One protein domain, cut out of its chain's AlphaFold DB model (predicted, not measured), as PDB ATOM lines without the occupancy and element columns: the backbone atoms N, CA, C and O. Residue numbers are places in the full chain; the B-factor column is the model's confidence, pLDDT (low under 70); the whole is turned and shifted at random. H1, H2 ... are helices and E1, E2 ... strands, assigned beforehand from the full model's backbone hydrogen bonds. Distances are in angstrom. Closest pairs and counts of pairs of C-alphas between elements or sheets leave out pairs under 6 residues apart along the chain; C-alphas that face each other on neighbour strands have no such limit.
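Overview. This is residues 15 to 191 of the 591 residues of the protein "Cytochrome C" of bacterium (UniProt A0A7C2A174). There is little regular structure: loops gather round short helices H5 and H6, H3 reaches out to H2, and H1 lies far off, where residues 22 to 27 and 30 to 36 stick out. The 177 printed residues have seven named helices and two strands, H1 to H6, E1, E2, H7, mostly helix, with 63 residues in named elements. The whole is loose, radius of gyration of the C-alphas 20.3 A, spanning 57 by 48 by 41 A.

Arrangement. H1, residues 15 to 25, is apart from the other elements. H2, residues 41 to 48, touches H3, residues 51 to 67, with H3's residues 51 to 58 alone; closest C-alphas, Gly 44 and Ala 54, 4.4 A. H4, residues 86 to 89, is close but not clearly touching H5, residues 124 to 131; closest C-alphas, Cys 88 and Gln 126, 6.4 A. H5 touches H6, residues 137 to 141; closest C-alphas, His 131 and Gly 138, 4.8 A. E1, residues 144 to 146, and E2, residues 173 to 175, form an antiparallel hairpin, N 145 and O 174 2.9 A apart. H5 only just touches H7, residues 188 to 191, with 3 pairs of C-alphas within 8 A. Every O i to N i+4 pair is within hydrogen-bond range in H1, H2 and H6, 8 of 13 in H3, 2 of 4 in H5; H4 and H7 are too short.

Along the chain. H1 begins at C-alpha 15 (146.099, 111.190, 178.016) and H7 ends at C-alpha 191 (140.064, 117.549, 160.122). H3 measures 25.1 A.

Size, cuts and confidence. The printed part has no cut. The link H4 to H5 is long, 34 residues. Residues 149 to 153 have pLDDT under 70.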
ATOM      1  N   THR A  15     146.472 112.421 178.724       95.25
ATOM      2  CA  THR A  15     146.099 111.190 178.016       95.25
ATOM      3  C   THR A  15     146.905 111.004 176.731       95.25
ATOM      4  O   THR A  15     147.404 109.902 176.495       95.25
ATOM      5  N   TYR A  16     147.102 112.071 175.950       95.19
ATOM      6  CA  TYR A  16     147.942 112.063 174.749       95.19
ATOM      7  C   TYR A  16     149.385 111.683 175.065       95.19
ATOM      8  O   TYR A  16     149.908 110.711 174.516       95.19
ATOM      9  N   LYS A  17     150.001 112.368 176.034       95.06
ATOM     10  CA  LYS A  17     151.378 112.086 176.467       95.06
ATOM     11  C   LYS A  17     151.528 110.645 176.969       95.06
ATOM     12  O   LYS A  17     152.489 109.959 176.621       95.06
ATOM     13  N   LYS A  18     150.541 110.141 177.722       95.12
ATOM     14  CA  LYS A  18     150.495 108.739 178.176       95.12
ATOM     15  C   LYS A  18     150.407 107.753 177.005       95.12
ATOM     16  O   LYS A  18     151.067 106.711 177.040       95.12
ATOM     17  N   TRP A  19     149.599 108.051 175.988       95.50
ATOM     18  CA  TRP A  19     149.483 107.209 174.799       95.50
ATOM     19  C   TRP A  19     150.787 107.189 173.990       95.50
ATOM     20  O   TRP A  19     151.271 106.099 173.685       95.50
ATOM     21  N   ILE A  20     151.406 108.350 173.735       93.94
ATOM     22  CA  ILE A  20     152.695 108.457 173.028       93.94
ATOM     23  C   ILE A  20     153.788 107.668 173.756       93.94
ATOM     24  O   ILE A  20     154.455 106.834 173.144       93.94
ATOM     25  N   ALA A  21     153.910 107.825 175.078       93.06
ATOM     26  CA  ALA A  21     154.872 107.063 175.876       93.06
ATOM     27  C   ALA A  21     154.650 105.541 175.766       93.06
ATOM     28  O   ALA A  21     155.601 104.767 175.624       93.06
ATOM     29  N   LYS A  22     153.386 105.088 175.785       95.12
ATOM     30  CA  LYS A  22     153.049 103.670 175.583       95.12
ATOM     31  C   LYS A  22     153.397 103.206 174.166       95.12
ATOM     32  O   LYS A  22     153.885 102.087 174.010       95.12
ATOM     33  N   ALA A  23     153.161 104.043 173.159       93.62
ATOM     34  CA  ALA A  23     153.430 103.745 171.759       93.62
ATOM     35  C   ALA A  23     154.928 103.617 171.458       93.62
ATOM     36  O   ALA A  23     155.327 102.656 170.798       93.62
ATOM     37  N   LEU A  24     155.746 104.512 172.017       91.69
ATOM     38  CA  LEU A  24     157.208 104.433 171.984       91.69
ATOM     39  C   LEU A  24     157.709 103.161 172.675       91.69
ATOM     40  O   LEU A  24     158.451 102.381 172.085       91.69
ATOM     41  N   LYS A  25     157.223 102.871 173.892       93.38
ATOM     42  CA  LYS A  25     157.595 101.652 174.636       93.38
ATOM     43  C   LYS A  25     157.229 100.360 173.893       93.38
ATOM     44  O   LYS A  25     157.893  99.342 174.062       93.38
ATOM     45  N   LYS A  26     156.149 100.378 173.109       92.81
ATOM     46  CA  LYS A  26     155.698  99.247 172.282       92.81
ATOM     47  C   LYS A  26     156.397  99.171 170.920       92.81
ATOM     48  O   LYS A  26     156.131  98.223 170.190       92.81
ATOM     49  N   GLY A  27     157.247 100.141 170.579       89.81
ATOM     50  CA  GLY A  27     157.932 100.218 169.288       89.81
ATOM     51  C   GLY A  27     157.018 100.549 168.106       89.81
ATOM     52  O   GLY A  27     157.450 100.432 166.966       89.81
ATOM     53  N   TYR A  28     155.765 100.952 168.356       90.50
ATOM     54  CA  TYR A  28     154.852 101.381 167.293       90.50
ATOM     55  C   TYR A  28     155.285 102.733 166.723       90.50
ATOM     56  O   TYR A  28     155.308 102.916 165.511       90.50
ATOM     57  N   ILE A  29     155.664 103.662 167.604       89.38
ATOM     58  CA  ILE A  29     156.297 104.926 167.229       89.38
ATOM     59  C   ILE A  29     157.800 104.775 167.441       89.38
ATOM     60  O   ILE A  29     158.236 104.222 168.453       89.38
ATOM     61  N   LYS A  30     158.585 105.278 166.489       84.94
ATOM     62  CA  LYS A  30     160.048 105.330 166.566       84.94
ATOM     63  C   LYS A  30     160.467 106.763 166.889       84.94
ATOM     64  O   LYS A  30     159.951 107.687 166.263       84.94
ATOM     65  N   ASN A  31     161.369 106.932 167.855       81.00
ATOM     66  CA  ASN A  31     161.948 108.240 168.163       81.00
ATOM     67  C   ASN A  31     163.115 108.544 167.215       81.00
ATOM     68  O   ASN A  31     163.870 107.633 166.866       81.00
ATOM     69  N   VAL A  32     163.276 109.808 166.826       86.56
ATOM     70  CA  VAL A  32     164.442 110.286 166.076       86.56
ATOM     71  C   VAL A  32     165.232 111.227 166.976       86.56
ATOM     72  O   VAL A  32     164.869 112.379 167.143       86.56
ATOM     73  N   GLU A  33     166.338 110.734 167.528       83.31
ATOM     74  CA  GLU A  33     167.183 111.516 168.447       83.31
ATOM     75  C   GLU A  33     168.029 112.573 167.722       83.31
ATOM     76  O   GLU A  33     168.408 113.585 168.305       83.31
ATOM     77  N   LEU A  34     168.339 112.330 166.445       87.12
ATOM     78  CA  LEU A  34     169.176 113.207 165.634       87.12
ATOM     79  C   LEU A  34     168.743 113.176 164.168       87.12
ATOM     80  O   LEU A  34     168.888 112.166 163.476       87.12
ATOM     81  N   ALA A  35     168.315 114.328 163.662       88.12
ATOM     82  CA  ALA A  35     168.129 114.572 162.239       88.12
ATOM     83  C   ALA A  35     169.366 115.274 161.655       88.12
ATOM     84  O   ALA A  35     169.748 116.369 162.084       88.12
ATOM     85  N   LYS A  36     170.000 114.650 160.658       90.06
ATOM     86  CA  LYS A  36     171.117 115.238 159.904       90.06
ATOM     87  C   LYS A  36     170.610 115.823 158.593       90.06
ATOM     88  O   LYS A  36     169.743 115.244 157.946       90.06
ATOM     89  N   GLU A  37     171.191 116.948 158.192       91.06
ATOM     90  CA  GLU A  37     170.936 117.523 156.876       91.06
ATOM     91  C   GLU A  37     171.338 116.528 155.773       91.06
ATOM     92  O   GLU A  37     172.418 115.930 155.829       91.06
ATOM     93  N   ILE A  38     170.476 116.362 154.768       94.12
ATOM     94  CA  ILE A  38     170.760 115.552 153.575       94.12
ATOM     95  C   ILE A  38     171.897 116.232 152.810       94.12
ATOM     96  O   ILE A  38     171.713 117.380 152.439       94.12
ATOM     97  N   PRO A  39     173.055 115.601 152.563       95.50
ATOM     98  CA  PRO A  39     174.233 116.295 152.034       95.50
ATOM     99  C   PRO A  39     174.041 116.801 150.596       95.50
ATOM    100  O   PRO A  39     173.259 116.236 149.835       95.50
ATOM    101  N   SER A  40     174.778 117.858 150.228       96.31
ATOM    102  CA  SER A  40     174.958 118.258 148.823       96.31
ATOM    103  C   SER A  40     175.715 117.186 148.043       96.31
ATOM    104  O   SER A  40     176.307 116.287 148.643       96.31
ATOM    105  N   PHE A  41     175.755 117.300 146.715       96.94
ATOM    106  CA  PHE A  41     176.535 116.380 145.888       96.94
ATOM    107  C   PHE A  41     177.997 116.269 146.346       96.94
ATOM    108  O   PHE A  41     178.482 115.167 146.570       96.94
ATOM    109  N   GLU A  42     178.696 117.391 146.522       96.44
ATOM    110  CA  GLU A  42     180.122 117.412 146.867       96.44
ATOM    111  C   GLU A  42     180.361 116.760 148.239       96.44
ATOM    112  O   GLU A  42     181.169 115.845 148.366       96.44
ATOM    113  N   LYS A  43     179.550 117.120 149.241       96.56
ATOM    114  CA  LYS A  43     179.614 116.507 150.575       96.56
ATOM    115  C   LYS A  43     179.235 115.024 150.547       96.56
ATOM    116  O   LYS A  43     179.801 114.218 151.277       96.56
ATOM    117  N   GLY A  44     178.259 114.647 149.723       96.81
ATOM    118  CA  GLY A  44     177.860 113.260 149.524       96.81
ATOM    119  C   GLY A  44     178.970 112.436 148.873       96.81
ATOM    120  O   GLY A  44     179.188 111.285 149.252       96.81
ATOM    121  N   LEU A  45     179.708 113.028 147.933       96.94
ATOM    122  CA  LEU A  45     180.861 112.397 147.308       96.94
ATOM    123  C   LEU A  45     181.963 112.143 148.340       96.94
ATOM    124  O   LEU A  45     182.468 111.026 148.389       96.94
ATOM    125  N   ASP A  46     182.242 113.102 149.222       97.69
ATOM    126  CA  ASP A  46     183.206 112.926 150.316       97.69
ATOM    127  C   ASP A  46     182.786 111.813 151.294       97.69
ATOM    128  O   ASP A  46     183.613 111.022 151.742       97.69
ATOM    129  N   ILE A  47     181.488 111.720 151.616       96.19
ATOM    130  CA  ILE A  47     180.960 110.731 152.573       96.19
ATOM    131  C   ILE A  47     180.958 109.315 151.988       96.19
ATOM    132  O   ILE A  47     181.307 108.355 152.677       96.19
ATOM    133  N   TRP A  48     180.491 109.153 150.748       95.62
ATOM    134  CA  TRP A  48     180.222 107.829 150.176       95.62
ATOM    135  C   TRP A  48     181.240 107.375 149.139       95.62
ATOM    136  O   TRP A  48     181.162 106.219 148.716       95.62
ATOM    137  N   ASN A  49     182.136 108.262 148.699       96.38
ATOM    138  CA  ASN A  49     183.053 108.050 147.580       96.38
ATOM    139  C   ASN A  49     182.349 107.409 146.367       96.38
ATOM    140  O   ASN A  49     182.829 106.457 145.751       96.38
ATOM    141  N   ASN A  50     181.123 107.864 146.093       95.50
ATOM    142  CA  ASN A  50     180.271 107.313 145.049       95.50
ATOM    143  C   ASN A  50     179.403 108.428 144.440       95.50
ATOM    144  O   ASN A  50     178.499 108.930 145.119       95.50
ATOM    145  N   PRO A  51     179.624 108.790 143.162       96.00
ATOM    146  CA  PRO A  51     178.915 109.898 142.528       96.00
ATOM    147  C   PRO A  51     177.418 109.625 142.346       96.00
ATOM    148  O   PRO A  51     176.622 110.558 142.362       96.00
ATOM    149  N   HIS A  52     176.989 108.365 142.228       94.75
ATOM    150  CA  HIS A  52     175.569 108.033 142.072       94.75
ATOM    151  C   HIS A  52     174.809 108.190 143.390       94.75
ATOM    152  O   HIS A  52     173.713 108.744 143.401       94.75
ATOM    153  N   LYS A  53     175.398 107.768 144.518       93.31
ATOM    154  CA  LYS A  53     174.828 108.009 145.857       93.31
ATOM    155  C   LYS A  53     174.789 109.501 146.183       93.31
ATOM    156  O   LYS A  53     173.769 109.988 146.664       93.31
ATOM    157  N   ALA A  54     175.862 110.222 145.859       96.12
ATOM    158  CA  ALA A  54     175.912 111.675 145.970       96.12
ATOM    159  C   ALA A  54     174.794 112.338 145.146       96.12
ATOM    160  O   ALA A  54     174.031 113.140 145.681       96.12
ATOM    161  N   ALA A  55     174.616 111.930 143.887       95.81
ATOM    162  CA  ALA A  55     173.544 112.419 143.024       95.81
ATOM    163  C   ALA A  55     172.141 112.114 143.564       95.81
ATOM    164  O   ALA A  55     171.278 112.980 143.501       95.81
ATOM    165  N   LEU A  56     171.898 110.927 144.133       92.00
ATOM    166  CA  LEU A  56     170.610 110.596 144.760       92.00
ATOM    167  C   LEU A  56     170.303 111.486 145.973       92.00
ATOM    168  O   LEU A  56     169.152 111.873 146.170       92.00
ATOM    169  N   SER A  57     171.314 111.825 146.780       93.94
ATOM    170  CA  SER A  57     171.133 112.752 147.905       93.94
ATOM    171  C   SER A  57     170.877 114.182 147.434       93.94
ATOM    172  O   SER A  57     169.922 114.821 147.877       93.94
ATOM    173  N   ASP A  58     171.661 114.654 146.466       96.19
ATOM    174  CA  ASP A  58     171.532 116.000 145.928       96.19
ATOM    175  C   ASP A  58     170.210 116.153 145.176       96.19
ATOM    176  O   ASP A  58     169.551 117.183 145.264       96.19
ATOM    177  N   MET A  59     169.733 115.079 144.542       93.19
ATOM    178  CA  MET A  59     168.446 115.051 143.862       93.19
ATOM    179  C   MET A  59     167.297 115.499 144.783       93.19
ATOM    180  O   MET A  59     166.415 116.266 144.382       93.19
ATOM    181  N   TYR A  60     167.319 115.067 146.044       92.38
ATOM    182  CA  TYR A  60     166.349 115.524 147.029       92.38
ATOM    183  C   TYR A  60     166.426 117.045 147.234       92.38
ATOM    184  O   TYR A  60     165.391 117.720 147.212       92.38
ATOM    185  N   ARG A  61     167.642 117.595 147.358       94.94
ATOM    186  CA  ARG A  61     167.883 119.042 147.492       94.94
ATOM    187  C   ARG A  61     167.422 119.822 146.268       94.94
ATOM    188  O   ARG A  61     166.976 120.954 146.424       94.94
ATOM    189  N   LYS A  62     167.495 119.222 145.075       93.81
ATOM    190  CA  LYS A  62     167.128 119.854 143.800       93.81
ATOM    191  C   LYS A  62     165.635 119.910 143.515       93.81
ATOM    192  O   LYS A  62     165.164 120.859 142.892       93.81
ATOM    193  N   GLN A  63     164.877 118.907 143.953       87.75
ATOM    194  CA  GLN A  63     163.498 118.736 143.487       87.75
ATOM    195  C   GLN A  63     162.472 118.454 144.579       87.75
ATOM    196  O   GLN A  63     161.302 118.811 144.418       87.75
ATOM    197  N   CYS A  64     162.880 117.826 145.680       87.25
ATOM    198  CA  CYS A  64     161.964 117.365 146.721       87.25
ATOM    199  C   CYS A  64     161.842 118.385 147.859       87.25
ATOM    200  O   CYS A  64     160.736 118.668 148.315       87.25
ATOM    201  N   ALA A  65     162.961 118.994 148.261       91.81
ATOM    202  CA  ALA A  65     163.016 119.956 149.361       91.81
ATOM    203  C   ALA A  65     162.218 121.251 149.102       91.81
ATOM    204  O   ALA A  65     161.825 121.925 150.046       91.81
ATOM    205  N   ARG A  66     161.868 121.552 147.844       89.62
ATOM    206  CA  ARG A  66     161.096 122.746 147.445       89.62
ATOM    207  C   ARG A  66     159.692 122.865 148.043       89.62
ATOM    208  O   ARG A  66     159.065 123.896 147.855       89.62
ATOM    209  N   CYS A  67     159.150 121.793 148.620       90.19
ATOM    210  CA  CYS A  67     157.818 121.756 149.241       90.19
ATOM    211  C   CYS A  67     157.891 121.733 150.777       90.19
ATOM    212  O   CYS A  67     156.859 121.628 151.434       90.19
ATOM    213  N   HIS A  68     159.092 121.753 151.358       91.19
ATOM    214  CA  HIS A  68     159.255 121.737 152.807       91.19
ATOM    215  C   HIS A  68     158.888 123.105 153.394       91.19
ATOM    216  O   HIS A  68     159.105 124.132 152.766       91.19
ATOM    217  N   ILE A  69     158.309 123.119 154.598       89.69
ATOM    218  CA  ILE A  69     157.609 124.289 155.163       89.69
ATOM    219  C   ILE A  69     158.475 125.551 155.299       89.69
ATOM    220  O   ILE A  69     157.957 126.661 155.334       89.69
ATOM    221  N   TRP A  70     159.797 125.397 155.360       88.56
ATOM    222  CA  TRP A  70     160.733 126.514 155.444       88.56
ATOM    223  C   TRP A  70     161.141 127.074 154.077       88.56
ATOM    224  O   TRP A  70     162.079 127.847 154.026       88.56
ATOM    225  N   GLU A  71     160.492 126.685 152.981       89.50
ATOM    226  CA  GLU A  71     160.804 127.117 151.611       89.50
ATOM    227  C   GLU A  71     159.673 127.958 151.004       89.50
ATOM    228  O   GLU A  71     158.501 127.566 151.065       89.50
ATOM    229  N   GLU A  72     160.038 129.048 150.328       91.00
ATOM    230  CA  GLU A  72     159.129 129.900 149.540       91.00
ATOM    231  C   GLU A  72     158.751 129.275 148.180       91.00
ATOM    232  O   GLU A  72     157.894 129.785 147.456       91.00
ATOM    233  N   GLY A  73     159.361 128.142 147.819       88.69
ATOM    234  CA  GLY A  73     159.008 127.383 146.624       88.69
ATOM    235  C   GLY A  73     159.508 128.022 145.335       88.69
ATOM    236  O   GLY A  73     160.440 128.823 145.320       88.69
ATOM    237  N   ARG A  74     158.910 127.641 144.198       89.44
ATOM    238  CA  ARG A  74     159.411 128.084 142.885       89.44
ATOM    239  C   ARG A  74     159.124 129.548 142.560       89.44
ATOM    240  O   ARG A  74     159.747 130.050 141.632       89.44
ATOM    241  N   ARG A  75     158.249 130.218 143.323       88.56
ATOM    242  CA  ARG A  75     157.714 131.555 143.001       88.56
ATOM    243  C   ARG A  75     157.086 131.588 141.600       88.56
ATOM    244  O   ARG A  75     157.340 132.483 140.804       88.56
ATOM    245  N   GLU A  76     156.304 130.551 141.319       90.56
ATOM    246  CA  GLU A  76     155.572 130.325 140.071       90.56
ATOM    247  C   GLU A  76     154.079 130.207 140.388       90.56
ATOM    248  O   GLU A  76     153.703 130.011 141.547       90.56
ATOM    249  N   ARG A  77     153.224 130.236 139.362       92.62
ATOM    250  CA  ARG A  77     151.776 130.080 139.535       92.62
ATOM    251  C   ARG A  77     151.409 128.794 140.297       92.62
ATOM    252  O   ARG A  77     151.749 127.678 139.890       92.62
ATOM    253  N   GLY A  78     150.697 128.961 141.408       91.56
ATOM    254  CA  GLY A  78     150.317 127.931 142.382       91.56
ATOM    255  C   GLY A  78     151.390 127.619 143.434       91.56
ATOM    256  O   GLY A  78     151.113 126.960 144.426       91.56
ATOM    257  N   ASP A  79     152.621 128.081 143.260       91.25
ATOM    258  CA  ASP A  79     153.728 127.805 144.178       91.25
ATOM    259  C   ASP A  79     154.037 128.988 145.117       91.25
ATOM    260  O   ASP A  79     154.875 128.826 146.005       91.25
ATOM    261  N   PHE A  80     153.402 130.153 144.929       92.69
ATOM    262  CA  PHE A  80     153.625 131.353 145.744       92.69
ATOM    263  C   PHE A  80     153.202 131.162 147.197       92.69
ATOM    264  O   PHE A  80     152.043 130.894 147.473       92.69
ATOM    265  N   ARG A  81     154.141 131.357 148.123       93.06
ATOM    266  CA  ARG A  81     153.913 131.329 149.572       93.06
ATOM    267  C   ARG A  81     155.125 131.897 150.309       93.06
ATOM    268  O   ARG A  81     156.211 131.998 149.740       93.06
ATOM    269  N   ALA A  82     154.953 132.187 151.593       91.75
ATOM    270  CA  ALA A  82     156.059 132.456 152.508       91.75
ATOM    271  C   ALA A  82     156.625 131.155 153.122       91.75
ATOM    272  O   ALA A  82     156.082 130.070 152.910       91.75
ATOM    273  N   GLY A  83     157.704 131.259 153.903       90.56
ATOM    274  CA  GLY A  83     158.237 130.159 154.720       90.56
ATOM    275  C   GLY A  83     157.695 130.155 156.157       90.56
ATOM    276  O   GLY A  83     157.126 131.141 156.629       90.56
ATOM    277  N   GLY A  84     157.875 129.046 156.874       91.06
ATOM    278  CA  GLY A  84     157.593 128.930 158.309       91.06
ATOM    279  C   GLY A  84     156.118 129.119 158.668       91.06
ATOM    280  O   GLY A  84     155.235 128.624 157.974       91.06
ATOM    281  N   CYS A  85     155.830 129.841 159.757       92.38
ATOM    282  CA  CYS A  85     154.454 130.098 160.209       92.38
ATOM    283  C   CYS A  85     153.619 130.807 159.129       92.38
ATOM    284  O   CYS A  85     152.452 130.481 158.903       92.38
ATOM    285  N   SER A  86     154.235 131.758 158.422       93.50
ATOM    286  CA  SER A  86     153.592 132.507 157.342       93.50
ATOM    287  C   SER A  86     153.280 131.660 156.110       93.50
ATOM    288  O   SER A  86     152.416 132.060 155.340       93.50
ATOM    289  N   ALA A  87     153.888 130.480 155.942       93.94
ATOM    290  CA  ALA A  87     153.547 129.572 154.842       93.94
ATOM    291  C   ALA A  87     152.067 129.153 154.858       93.94
ATOM    292  O   ALA A  87     151.494 128.868 153.808       93.94
ATOM    293  N   CYS A  88     151.456 129.125 156.045       95.38
ATOM    294  CA  CYS A  88     150.048 128.780 156.231       95.38
ATOM    295  C   CYS A  88     149.202 129.995 156.624       95.38
ATOM    296  O   CYS A  88     148.074 130.135 156.163       95.38
ATOM    297  N   HIS A  89     149.731 130.860 157.493       96.19
ATOM    298  CA  HIS A  89     148.948 131.937 158.096       96.19
ATOM    299  C   HIS A  89     148.914 133.237 157.286       96.19
ATOM    300  O   HIS A  89     148.127 134.119 157.622       96.19
ATOM    301  N   VAL A  90     149.727 133.360 156.233       95.62
ATOM    302  CA  VAL A  90     149.665 134.463 155.267       95.62
ATOM    303  C   VAL A  90     149.216 133.878 153.938       95.62
ATOM    304  O   VAL A  90     149.921 133.070 153.339       95.62
ATOM    305  N   LEU A  91     148.016 134.253 153.501       96.31
ATOM    306  CA  LEU A  91     147.405 133.655 152.320       96.31
ATOM    307  C   LEU A  91     147.989 134.244 151.041       96.31
ATOM    308  O   LEU A  91     148.161 135.458 150.929       96.31
ATOM    309  N   TYR A  92     148.224 133.380 150.062       95.25
ATOM    310  CA  TYR A  92     148.626 133.762 148.712       95.25
ATOM    311  C   TYR A  92     147.559 133.310 147.717       95.25
ATOM    312  O   TYR A  92     147.012 132.209 147.824       95.25
ATOM    313  N   THR A  93     147.270 134.147 146.722       95.38
ATOM    314  CA  THR A  93     146.551 133.677 145.534       95.38
ATOM    315  C   THR A  93     147.482 132.793 144.707       95.38
ATOM    316  O   THR A  93     148.706 132.859 144.843       95.38
ATOM    317  N   ASN A  94     146.928 131.961 143.823       94.25
ATOM    318  CA  ASN A  94     147.762 131.140 142.940       94.25
ATOM    319  C   ASN A  94     148.664 131.995 142.043       94.25
ATOM    320  O   ASN A  94     149.735 131.536 141.665       94.25
ATOM    321  N   ASP A  95     148.256 133.219 141.728       94.44
ATOM    322  CA  ASP A  95     148.998 134.129 140.858       94.44
ATOM    323  C   ASP A  95     149.917 135.081 141.650       94.44
ATOM    324  O   ASP A  95     150.736 135.781 141.062       94.44
ATOM    325  N   GLY A  96     149.834 135.066 142.987       94.38
ATOM    326  CA  GLY A  96     150.729 135.806 143.875       94.38
ATOM    327  C   GLY A  96     150.560 137.324 143.820       94.38
ATOM    328  O   GLY A  96     151.539 138.034 144.031       94.38
ATOM    329  N   TYR A  97     149.366 137.824 143.500       95.75
ATOM    330  CA  TYR A  97     149.078 139.261 143.473       95.75
ATOM    331  C   TYR A  97     148.518 139.761 144.804       95.75
ATOM    332  O   TYR A  97     147.763 139.063 145.487       95.75
ATOM    333  N   TYR A  98     148.865 141.006 145.129       97.06
ATOM    334  CA  TYR A  98     148.309 141.728 146.264       97.06
ATOM    335  C   TYR A  98     146.919 142.286 145.931       97.06
ATOM    336  O   TYR A  98     146.747 143.013 144.957       97.06
ATOM    337  N   GLU A  99     145.938 141.993 146.780       96.00
ATOM    338  CA  GLU A  99     144.536 142.422 146.660       96.00
ATOM    339  C   GLU A  99     144.070 143.230 147.890       96.00
ATOM    340  O   GLU A  99     142.874 143.432 148.118       96.00
ATOM    341  N   GLY A 100     145.007 143.660 148.740       94.31
ATOM    342  CA  GLY A 100     144.725 144.491 149.910       94.31
ATOM    343  C   GLY A 100     144.873 145.994 149.645       94.31
ATOM    344  O   GLY A 100     145.115 146.430 148.523       94.31
ATOM    345  N   ASN A 101     144.754 146.794 150.709       94.38
ATOM    346  CA  ASN A 101     144.778 148.265 150.648       94.38
ATOM    347  C   ASN A 101     146.052 148.891 151.243       94.38
ATOM    348  O   ASN A 101     146.069 150.089 151.520       94.38
ATOM    349  N   ASP A 102     147.093 148.100 151.503       94.69
ATOM    350  CA  ASP A 102     148.374 148.614 151.984       94.69
ATOM    351  C   ASP A 102     149.070 149.407 150.862       94.69
ATOM    352  O   ASP A 102     149.427 148.822 149.837       94.69
ATOM    353  N   PRO A 103     149.280 150.726 151.031       93.38
ATOM    354  CA  PRO A 103     149.847 151.576 149.987       93.38
ATOM    355  C   PRO A 103     151.336 151.298 149.729       93.38
ATOM    356  O   PRO A 103     151.906 151.856 148.793       93.38
ATOM    357  N   THR A 104     151.985 150.484 150.564       94.19
ATOM    358  CA  THR A 104     153.408 150.140 150.435       94.19
ATOM    359  C   THR A 104     153.661 148.902 149.579       94.19
ATOM    360  O   THR A 104     154.809 148.644 149.216       94.19
ATOM    361  N   ILE A 105     152.608 148.160 149.221       93.44
ATOM    362  CA  ILE A 105     152.701 146.913 148.461       93.44
ATOM    363  C   ILE A 105     152.134 147.134 147.059       93.44
ATOM    364  O   ILE A 105     151.043 147.671 146.875       93.44
ATOM    365  N   ARG A 106     152.899 146.722 146.047       94.50
ATOM    366  CA  ARG A 106     152.519 146.850 144.638       94.50
ATOM    367  C   ARG A 106     151.447 145.815 144.282       94.50
ATOM    368  O   ARG A 106     151.582 144.642 144.614       94.50
ATOM    369  N   GLN A 107     150.394 146.256 143.596       94.69
ATOM    370  CA  GLN A 107     149.283 145.404 143.140       94.69
ATOM    371  C   GLN A 107     149.474 144.885 141.706       94.69
ATOM    372  O   GLN A 107     148.759 143.992 141.270       94.69
ATOM    373  N   ASP A 108     150.420 145.452 140.957       94.38
ATOM    374  CA  ASP A 108     150.652 145.204 139.530       94.38
ATOM    375  C   ASP A 108     151.794 144.211 139.260       94.38
ATOM    376  O   ASP A 108     152.228 144.059 138.118       94.38
ATOM    377  N   GLU A 109     152.286 143.524 140.291       93.62
ATOM    378  CA  GLU A 109     153.331 142.510 140.166       93.62
ATOM    379  C   GLU A 109     153.041 141.281 141.045       93.62
ATOM    380  O   GLU A 109     152.452 141.420 142.121       93.62
ATOM    381  N   PRO A 110     153.451 140.077 140.609       93.50
ATOM    382  CA  PRO A 110     153.310 138.868 141.404       93.50
ATOM    383  C   PRO A 110     154.414 138.759 142.470       93.50
ATOM    384  O   PRO A 110     155.433 139.451 142.429       93.50
ATOM    385  N   GLY A 111     154.254 137.808 143.388       90.62
ATOM    386  CA  GLY A 111     155.197 137.541 144.479       90.62
ATOM    387  C   GLY A 111     154.784 138.121 145.831       90.62
ATOM    388  O   GLY A 111     155.561 138.045 146.784       90.62
ATOM    389  N   HIS A 112     153.564 138.645 145.932       93.25
ATOM    390  CA  HIS A 112     152.996 139.221 147.144       93.25
ATOM    391  C   HIS A 112     151.897 138.331 147.723       93.25
ATOM    392  O   HIS A 112     151.249 137.549 147.025       93.25
ATOM    393  N   MET A 113     151.708 138.442 149.034       94.31
ATOM    394  CA  MET A 113     150.560 137.855 149.719       94.31
ATOM    395  C   MET A 113     149.258 138.456 149.181       94.31
ATOM    396  O   MET A 113     149.246 139.589 148.717       94.31
ATOM    397  N   MET A 114     148.140 137.746 149.313       96.25
ATOM    398  CA  MET A 114     146.826 138.257 148.910       96.25
ATOM    399  C   MET A 114     146.456 139.522 149.698       96.25
ATOM    400  O   MET A 114     145.959 140.494 149.140       96.25
ATOM    401  N   LYS A 115     146.705 139.525 151.011       96.12
ATOM    402  CA  LYS A 115     146.467 140.660 151.913       96.12
ATOM    403  C   LYS A 115     147.542 140.700 152.988       96.12
ATOM    404  O   LYS A 115     148.073 139.663 153.376       96.12
ATOM    405  N   HIS A 116     147.833 141.894 153.497       94.19
ATOM    406  CA  HIS A 116     148.781 142.084 154.592       94.19
ATOM    407  C   HIS A 116     148.095 141.738 155.925       94.19
ATOM    408  O   HIS A 116     147.732 142.617 156.700       94.19
ATOM    409  N   GLU A 117     147.855 140.448 156.159       94.31
ATOM    410  CA  GLU A 117     147.179 139.938 157.352       94.31
ATOM    411  C   GLU A 117     147.652 138.526 157.725       94.31
ATOM    412  O   GLU A 117     148.128 137.766 156.881       94.31
ATOM    413  N   ILE A 118     147.488 138.174 159.004       95.25
ATOM    414  CA  ILE A 118     147.674 136.817 159.528       95.25
ATOM    415  C   ILE A 118     146.293 136.248 159.847       95.25
ATOM    416  O   ILE A 118     145.498 136.896 160.528       95.25
ATOM    417  N   THR A 119     146.011 135.027 159.394       94.88
ATOM    418  CA  THR A 119     144.705 134.384 159.581       94.88
ATOM    419  C   THR A 119     144.811 132.950 160.083       94.88
ATOM    420  O   THR A 119     145.752 132.221 159.781       94.88
ATOM    421  N   ILE A 120     143.798 132.526 160.836       92.56
ATOM    422  CA  ILE A 120     143.568 131.122 161.214       92.56
ATOM    423  C   ILE A 120     142.512 130.446 160.325       92.56
ATOM    424  O   ILE A 120     142.291 129.243 160.434       92.56
ATOM    425  N   LYS A 121     141.865 131.204 159.429       94.31
ATOM    426  CA  LYS A 121     140.908 130.695 158.438       94.31
ATOM    427  C   LYS A 121     141.657 130.292 157.173       94.31
ATOM    428  O   LYS A 121     141.683 131.036 156.195       94.31
ATOM    429  N   ILE A 122     142.299 129.132 157.224       95.50
ATOM    430  CA  ILE A 122     143.183 128.653 156.161       95.50
ATOM    431  C   ILE A 122     142.384 127.744 155.208       95.50
ATOM    432  O   ILE A 122     141.916 126.691 155.649       95.50
ATOM    433  N   PRO A 123     142.215 128.117 153.926       95.50
ATOM    434  CA  PRO A 123     141.554 127.269 152.937       95.50
ATOM    435  C   PRO A 123     142.474 126.129 152.473       95.50
ATOM    436  O   PRO A 123     143.701 126.255 152.507       95.50
ATOM    437  N   ALA A 124     141.907 125.043 151.940       95.06
ATOM    438  CA  ALA A 124     142.669 123.930 151.373       95.06
ATOM    439  C   ALA A 124     143.612 124.372 150.247       95.06
ATOM    440  O   ALA A 124     144.671 123.769 150.064       95.06
ATOM    441  N   THR A 125     143.277 125.441 149.518       93.00
ATOM    442  CA  THR A 125     144.134 126.017 148.469       93.00
ATOM    443  C   THR A 125     145.481 126.503 148.997       93.00
ATOM    444  O   THR A 125     146.479 126.360 148.301       93.00
ATOM    445  N   GLN A 126     145.561 126.980 150.243       94.75
ATOM    446  CA  GLN A 126     146.850 127.327 150.845       94.75
ATOM    447  C   GLN A 126     147.698 126.065 151.079       94.75
ATOM    448  O   GLN A 126     148.909 126.059 150.875       94.75
ATOM    449  N   CYS A 127     147.062 124.948 151.450       93.88
ATOM    450  CA  CYS A 127     147.742 123.663 151.609       93.88
ATOM    451  C   CYS A 127     148.206 123.087 150.259       93.88
ATOM    452  O   CYS A 127     149.237 122.404 150.195       93.88
ATOM    453  N   THR A 128     147.474 123.339 149.165       93.25
ATOM    454  CA  THR A 128     147.830 122.809 147.842       93.25
ATOM    455  C   THR A 128     149.101 123.434 147.274       93.25
ATOM    456  O   THR A 128     149.791 122.754 146.522       93.25
ATOM    457  N   HIS A 129     149.538 124.610 147.734       92.25
ATOM    458  CA  HIS A 129     150.839 125.184 147.344       92.25
ATOM    459  C   HIS A 129     152.036 124.251 147.619       92.25
ATOM    460  O   HIS A 129     153.064 124.340 146.945       92.25
ATOM    461  N   CYS A 130     151.883 123.289 148.540       91.50
ATOM    462  CA  CYS A 130     152.849 122.211 148.788       91.50
ATOM    463  C   CYS A 130     152.290 120.803 148.501       91.50
ATOM    464  O   CYS A 130     152.992 119.948 147.952       91.50
ATOM    465  N   HIS A 131     151.027 120.530 148.847       92.44
ATOM    466  CA  HIS A 131     150.432 119.184 148.812       92.44
ATOM    467  C   HIS A 131     149.915 118.733 147.427       92.44
ATOM    468  O   HIS A 131     149.021 117.888 147.323       92.44
ATOM    469  N   THR A 132     150.517 119.239 146.349       87.25
ATOM    470  CA  THR A 132     150.240 118.899 144.934       87.25
ATOM    471  C   THR A 132     151.163 117.827 144.352       87.25
ATOM    472  O   THR A 132     150.991 117.383 143.209       87.25
ATOM    473  N   ARG A 133     152.172 117.390 145.114       81.12
ATOM    474  CA  ARG A 133     153.161 116.385 144.696       81.12
ATOM    475  C   ARG A 133     153.298 115.247 145.709       81.12
ATOM    476  O   ARG A 133     152.710 115.268 146.787       81.12
ATOM    477  N   GLY A 134     154.022 114.195 145.327       78.12
ATOM    478  CA  GLY A 134     154.166 112.971 146.108       78.12
ATOM    479  C   GLY A 134     152.839 112.225 146.127       78.12
ATOM    480  O   GLY A 134     152.405 111.713 145.096       78.12
ATOM    481  N   LYS A 135     152.168 112.241 147.282       81.00
ATOM    482  CA  LYS A 135     150.852 111.616 147.482       81.00
ATOM    483  C   LYS A 135     149.682 112.401 146.870       81.00
ATOM    484  O   LYS A 135     148.606 111.831 146.767       81.00
ATOM    485  N   ARG A 136     149.887 113.664 146.448       87.75
ATOM    486  CA  ARG A 136     148.877 114.510 145.761       87.75
ATOM    487  C   ARG A 136     147.588 114.753 146.566       87.75
ATOM    488  O   ARG A 136     146.545 115.039 145.992       87.75
ATOM    489  N   ILE A 137     147.677 114.674 147.893       90.69
ATOM    490  CA  ILE A 137     146.510 114.725 148.783       90.69
ATOM    491  C   ILE A 137     145.693 116.012 148.623       90.69
ATOM    492  O   ILE A 137     144.472 115.949 148.622       90.69
ATOM    493  N   GLY A 138     146.348 117.162 148.422       92.62
ATOM    494  CA  GLY A 138     145.664 118.450 148.320       92.62
ATOM    495  C   GLY A 138     144.852 118.563 147.033       92.62
ATOM    496  O   GLY A 138     143.686 118.934 147.068       92.62
ATOM    497  N   THR A 139     145.441 118.173 145.901       92.12
ATOM    498  CA  THR A 139     144.730 118.160 144.613       92.12
ATOM    499  C   THR A 139     143.629 117.111 144.597       92.12
ATOM    500  O   THR A 139     142.551 117.376 144.085       92.12
ATOM    501  N   THR A 140     143.858 115.947 145.208       94.06
ATOM    502  CA  THR A 140     142.850 114.887 145.286       94.06
ATOM    503  C   THR A 140     141.637 115.301 146.117       94.06
ATOM    504  O   THR A 140     140.515 115.112 145.654       94.06
ATOM    505  N   PHE A 141     141.856 115.967 147.256       95.75
ATOM    506  CA  PHE A 141     140.786 116.481 148.116       95.75
ATOM    507  C   PHE A 141     139.831 117.422 147.371       95.75
ATOM    508  O   PHE A 141     138.613 117.269 147.454       95.75
ATOM    509  N   VAL A 142     140.384 118.327 146.557       94.44
ATOM    510  CA  VAL A 142     139.611 119.292 145.753       94.44
ATOM    511  C   VAL A 142     139.181 118.746 144.383       94.44
ATOM    512  O   VAL A 142     138.744 119.502 143.510       94.44
ATOM    513  N   GLY A 143     139.308 117.437 144.145       93.06
ATOM    514  CA  GLY A 143     138.878 116.799 142.899       93.06
ATOM    515  C   GLY A 143     139.673 117.247 141.671       93.06
ATOM    516  O   GLY A 143     139.106 117.424 140.598       93.06
ATOM    517  N   ALA A 144     140.976 117.470 141.809       90.69
ATOM    518  CA  ALA A 144     141.884 117.798 140.716       90.69
ATOM    519  C   ALA A 144     142.900 116.668 140.499       90.69
ATOM    520  O   ALA A 144     143.562 116.196 141.430       90.69
ATOM    521  N   PHE A 145     143.054 116.250 139.246       87.56
ATOM    522  CA  PHE A 145     143.984 115.203 138.841       87.56
ATOM    523  C   PHE A 145     144.939 115.708 137.768       87.56
ATOM    524  O   PHE A 145     144.519 116.352 136.822       87.56
ATOM    525  N   GLU A 146     146.225 115.421 137.913       85.94
ATOM    526  CA  GLU A 146     147.256 115.894 136.990       85.94
ATOM    527  C   GLU A 146     147.151 115.210 135.615       85.94
ATOM    528  O   GLU A 146     147.126 113.982 135.537       85.94
ATOM    529  N   TYR A 147     147.147 116.005 134.542       79.94
ATOM    530  CA  TYR A 147     147.134 115.525 133.158       79.94
ATOM    531  C   TYR A 147     148.439 114.776 132.816       79.94
ATOM    532  O   TYR A 147     149.525 115.137 133.281       79.94
ATOM    533  N   ASP A 148     148.354 113.708 132.014       71.94
ATOM    534  CA  ASP A 148     149.504 112.815 131.774       71.94
ATOM    535  C   ASP A 148     150.501 113.360 130.729       71.94
ATOM    536  O   ASP A 148     151.705 113.113 130.819       71.94
ATOM    537  N   TYR A 149     150.035 114.165 129.767       65.50
ATOM    538  CA  TYR A 149     150.862 114.692 128.676       65.50
ATOM    539  C   TYR A 149     151.556 116.005 129.046       65.50
ATOM    540  O   TYR A 149     150.905 117.006 129.311       65.50
ATOM    541  N   LYS A 150     152.894 116.004 129.019       58.81
ATOM    542  CA  LYS A 150     153.733 117.201 129.241       58.81
ATOM    543  C   LYS A 150     154.309 117.789 127.941       58.81
ATOM    544  O   LYS A 150     154.984 118.807 127.973       58.81
ATOM    545  N   THR A 151     154.168 117.102 126.805       56.84
ATOM    546  CA  THR A 151     155.031 117.343 125.632       56.84
ATOM    547  C   THR A 151     154.461 118.277 124.574       56.84
ATOM    548  O   THR A 151     155.246 118.773 123.771       56.84
ATOM    549  N   ASP A 152     153.152 118.526 124.546       63.50
ATOM    550  CA  ASP A 152     152.539 119.473 123.607       63.50
ATOM    551  C   ASP A 152     152.131 120.803 124.259       63.50
ATOM    552  O   ASP A 152     151.970 121.774 123.530       63.50
ATOM    553  N   ASN A 153     152.042 120.887 125.597       64.06
ATOM    554  CA  ASN A 153     151.509 122.048 126.328       64.06
ATOM    555  C   ASN A 153     150.134 122.493 125.788       64.06
ATOM    556  O   ASN A 153     149.837 123.679 125.756       64.06
ATOM    557  N   LEU A 154     149.303 121.560 125.315       73.56
ATOM    558  CA  LEU A 154     147.979 121.855 124.755       73.56
ATOM    559  C   LEU A 154     146.883 121.123 125.532       73.56
ATOM    560  O   LEU A 154     145.958 120.552 124.951       73.56
ATOM    561  N   ALA A 155     146.994 121.112 126.862       76.94
ATOM    562  CA  ALA A 155     146.021 120.440 127.705       76.94
ATOM    563  C   ALA A 155     144.621 121.053 127.541       76.94
ATOM    564  O   ALA A 155     144.419 122.263 127.671       76.94
ATOM    565  N   VAL A 156     143.652 120.179 127.279       79.88
ATOM    566  CA  VAL A 156     142.217 120.485 127.221       79.88
ATOM    567  C   VAL A 156     141.588 120.396 128.620       79.88
ATOM    568  O   VAL A 156     142.148 119.715 129.483       79.88
ATOM    569  N   PRO A 157     140.414 121.006 128.878       83.81
ATOM    570  CA  PRO A 157     139.622 121.852 127.976       83.81
ATOM    571  C   PRO A 157     140.291 123.200 127.679       83.81
ATOM    572  O   PRO A 157     141.048 123.714 128.497       83.81
ATOM    573  N   PHE A 158     139.989 123.763 126.507       86.44
ATOM    574  CA  PHE A 158     140.402 125.117 126.136       86.44
ATOM    575  C   PHE A 158     139.503 126.170 126.803       86.44
ATOM    576  O   PHE A 158     138.323 125.911 127.054       86.44
ATOM    577  N   ASN A 159     140.047 127.356 127.075       85.94
ATOM    578  CA  ASN A 159     139.293 128.499 127.589       85.94
ATOM    579  C   ASN A 159     138.388 129.125 126.498       85.94
ATOM    580  O   ASN A 159     138.375 128.687 125.347       85.94
ATOM    581  N   GLU A 160     137.646 130.185 126.837       88.81
ATOM    582  CA  GLU A 160     136.733 130.880 125.906       88.81
ATOM    583  C   GLU A 160     137.423 131.454 124.652       88.81
ATOM    584  O   GLU A 160     136.766 131.696 123.641       88.81
ATOM    585  N   LYS A 161     138.747 131.647 124.694       91.62
ATOM    586  CA  LYS A 161     139.571 132.112 123.567       91.62
ATOM    587  C   LYS A 161     140.167 130.962 122.746       91.62
ATOM    588  O   LYS A 161     140.884 131.215 121.782       91.62
ATOM    589  N   GLY A 162     139.880 129.710 123.107       87.25
ATOM    590  CA  GLY A 162     140.466 128.526 122.480       87.25
ATOM    591  C   GLY A 162     141.905 128.240 122.922       87.25
ATOM    592  O   GLY A 162     142.594 127.459 122.269       87.25
ATOM    593  N   GLU A 163     142.372 128.859 124.007       88.12
ATOM    594  CA  GLU A 163     143.721 128.658 124.541       88.12
ATOM    595  C   GLU A 163     143.728 127.515 125.560       88.12
ATOM    596  O   GLU A 163     142.728 127.250 126.229       88.12
ATOM    597  N   HIS A 164     144.851 126.809 125.662       86.31
ATOM    598  CA  HIS A 164     145.033 125.704 126.606       86.31
ATOM    599  C   HIS A 164     145.084 126.205 128.051       86.31
ATOM    600  O   HIS A 164     145.172 127.406 128.313       86.31
ATOM    601  N   GLN A 165     145.014 125.268 128.994       86.69
ATOM    602  CA  GLN A 165     145.147 125.589 130.410       86.69
ATOM    603  C   GLN A 165     146.484 126.287 130.692       86.69
ATOM    604  O   GLN A 165     147.540 125.845 130.244       86.69
ATOM    605  N   GLU A 166     146.454 127.351 131.491       87.12
ATOM    606  CA  GLU A 166     147.680 127.853 132.102       87.12
ATOM    607  C   GLU A 166     148.132 126.894 133.201       87.12
ATOM    608  O   GLU A 166     147.340 126.512 134.072       87.12
ATOM    609  N   LEU A 167     149.427 126.570 133.204       87.50
ATOM    610  CA  LEU A 167     150.007 125.677 134.198       87.50
ATOM    611  C   LEU A 167     149.710 126.174 135.619       87.50
ATOM    612  O   LEU A 167     149.923 127.337 135.969       87.50
ATOM    613  N   LEU A 168     149.260 125.255 136.463       88.81
ATOM    614  CA  LEU A 168     149.089 125.452 137.895       88.81
ATOM    615  C   LEU A 168     150.017 124.470 138.606       88.81
ATOM    616  O   LEU A 168     150.069 123.299 138.245       88.81
ATOM    617  N   PHE A 169     150.830 124.912 139.565       87.75
ATOM    618  CA  PHE A 169     151.841 124.041 140.188       87.75
ATOM    619  C   PHE A 169     152.765 123.369 139.149       87.75
ATOM    620  O   PHE A 169     153.217 122.232 139.333       87.75
ATOM    621  N   THR A 170     153.046 124.060 138.034       85.25
ATOM    622  CA  THR A 170     153.781 123.567 136.844       85.25
ATOM    623  C   THR A 170     153.132 122.396 136.089       85.25
ATOM    624  O   THR A 170     153.845 121.610 135.460       85.25
ATOM    625  N   LYS A 171     151.808 122.238 136.187       86.50
ATOM    626  CA  LYS A 171     151.054 121.100 135.646       86.50
ATOM    627  C   LYS A 171     149.678 121.518 135.125       86.50
ATOM    628  O   LYS A 171     149.111 122.503 135.590       86.50
ATOM    629  N   ASP A 172     149.133 120.692 134.245       87.25
ATOM    630  CA  ASP A 172     147.738 120.748 133.811       87.25
ATOM    631  C   ASP A 172     146.873 119.780 134.619       87.25
ATOM    632  O   ASP A 172     147.375 118.775 135.142       87.25
ATOM    633  N   TYR A 173     145.571 120.060 134.710       88.19
ATOM    634  CA  TYR A 173     144.655 119.268 135.529       88.19
ATOM    635  C   TYR A 173     143.362 118.888 134.803       88.19
ATOM    636  O   TYR A 173     142.842 119.603 133.955       88.19
ATOM    637  N   ILE A 174     142.807 117.748 135.197       87.31
ATOM    638  CA  ILE A 174     141.446 117.312 134.898       87.31
ATOM    639  C   ILE A 174     140.630 117.471 136.175       87.31
ATOM    640  O   ILE A 174     141.072 117.068 137.258       87.31
ATOM    641  N   LYS A 175     139.421 118.021 136.045       89.06
ATOM    642  CA  LYS A 175     138.444 117.989 137.129       89.06
ATOM    643  C   LYS A 175     137.877 116.579 137.253       89.06
ATOM    644  O   LYS A 175     137.300 116.035 136.315       89.06
ATOM    645  N   VAL A 176     138.031 116.010 138.434       89.62
ATOM    646  CA  VAL A 176     137.438 114.745 138.854       89.62
ATOM    647  C   VAL A 176     136.561 114.994 140.082       89.62
ATOM    648  O   VAL A 176     136.362 116.134 140.508       89.62
ATOM    649  N   ARG A 177     135.985 113.928 140.638       90.94
ATOM    650  CA  ARG A 177     135.121 114.037 141.810       90.94
ATOM    651  C   ARG A 177     135.912 114.487 143.040       90.94
ATOM    652  O   ARG A 177     136.995 113.972 143.293       90.94
ATOM    653  N   GLU A 178     135.346 115.418 143.792       94.25
ATOM    654  CA  GLU A 178     135.892 115.930 145.048       94.25
ATOM    655  C   GLU A 178     135.732 114.926 146.199       94.25
ATOM    656  O   GLU A 178     134.954 113.971 146.120       94.25
ATOM    657  N   ASP A 179     136.467 115.142 147.289       96.38
ATOM    658  CA  ASP A 179     136.194 114.447 148.545       96.38
ATOM    659  C   ASP A 179     134.822 114.866 149.095       96.38
ATOM    660  O   ASP A 179     134.467 116.044 149.099       96.38
ATOM    661  N   ALA A 180     134.056 113.912 149.620       96.06
ATOM    662  CA  ALA A 180     132.721 114.145 150.158       96.06
ATOM    663  C   ALA A 180     132.691 115.175 151.304       96.06
ATOM    664  O   ALA A 180     131.648 115.786 151.536       96.06
ATOM    665  N   HIS A 181     133.794 115.366 152.035       96.94
ATOM    666  CA  HIS A 181     133.896 116.410 153.057       96.94
ATOM    667  C   HIS A 181     134.120 117.789 152.427       96.94
ATOM    668  O   HIS A 181     133.472 118.754 152.838       96.94
ATOM    669  N   PHE A 182     134.953 117.872 151.385       96.75
ATOM    670  CA  PHE A 182     135.149 119.105 150.620       96.75
ATOM    671  C   PHE A 182     133.851 119.537 149.922       96.75
ATOM    672  O   PHE A 182     133.429 120.679 150.083       96.75
ATOM    673  N   GLU A 183     133.117 118.598 149.303       95.56
ATOM    674  CA  GLU A 183     131.782 118.840 148.713       95.56
ATOM    675  C   GLU A 183     130.784 119.434 149.736       95.56
ATOM    676  O   GLU A 183     129.802 120.088 149.373       95.56
ATOM    677  N   LYS A 184     130.992 119.200 151.041       95.56
ATOM    678  CA  LYS A 184     130.147 119.747 152.116       95.56
ATOM    679  C   LYS A 184     130.569 121.137 152.587       95.56
ATOM    680  O   LYS A 184     129.768 121.777 153.284       95.56
ATOM    681  N   GLY A 185     131.732 121.622 152.160       95.81
ATOM    682  CA  GLY A 185     132.328 122.902 152.539       95.81
ATOM    683  C   GLY A 185     133.323 122.806 153.698       95.81
ATOM    684  O   GLY A 185     133.514 123.807 154.385       95.81
ATOM    685  N   MET A 186     133.887 121.619 153.953       97.31
ATOM    686  CA  MET A 186     134.971 121.447 154.925       97.31
ATOM    687  C   MET A 186     136.338 121.664 154.271       97.31
ATOM    688  O   MET A 186     136.560 121.262 153.131       97.31
ATOM    689  N   GLU A 187     137.271 122.218 155.035       96.69
ATOM    690  CA  GLU A 187     138.663 122.440 154.642       96.69
ATOM    691  C   GLU A 187     139.622 121.484 155.369       96.69
ATOM    692  O   GLU A 187     139.246 120.779 156.307       96.69
ATOM    693  N   CYS A 188     140.905 121.472 154.987       95.56
ATOM    694  CA  CYS A 188     141.911 120.616 155.633       95.56
ATOM    695  C   CYS A 188     141.989 120.839 157.157       95.56
ATOM    696  O   CYS A 188     142.128 119.878 157.917       95.56
ATOM    697  N   VAL A 189     141.853 122.097 157.596       95.19
ATOM    698  CA  VAL A 189     141.880 122.503 159.014       95.19
ATOM    699  C   VAL A 189     140.692 121.985 159.823       95.19
ATOM    700  O   VAL A 189     140.767 121.918 161.046       95.19
ATOM    701  N   ASP A 190     139.609 121.569 159.168       96.12
ATOM    702  CA  ASP A 190     138.439 121.028 159.859       96.12
ATOM    703  C   ASP A 190     138.687 119.600 160.357       96.12
ATOM    704  O   ASP A 190     138.051 119.156 161.317       96.12
ATOM    705  N   CYS A 191     139.654 118.901 159.757       94.62
ATOM    706  CA  CYS A 191     140.064 117.549 160.122       94.62
ATOM    707  C   CYS A 191     141.418 117.517 160.834       94.62
ATOM    708  O   CYS A 191     141.528 116.848 161.862       94.62
TER     709      CYS A 191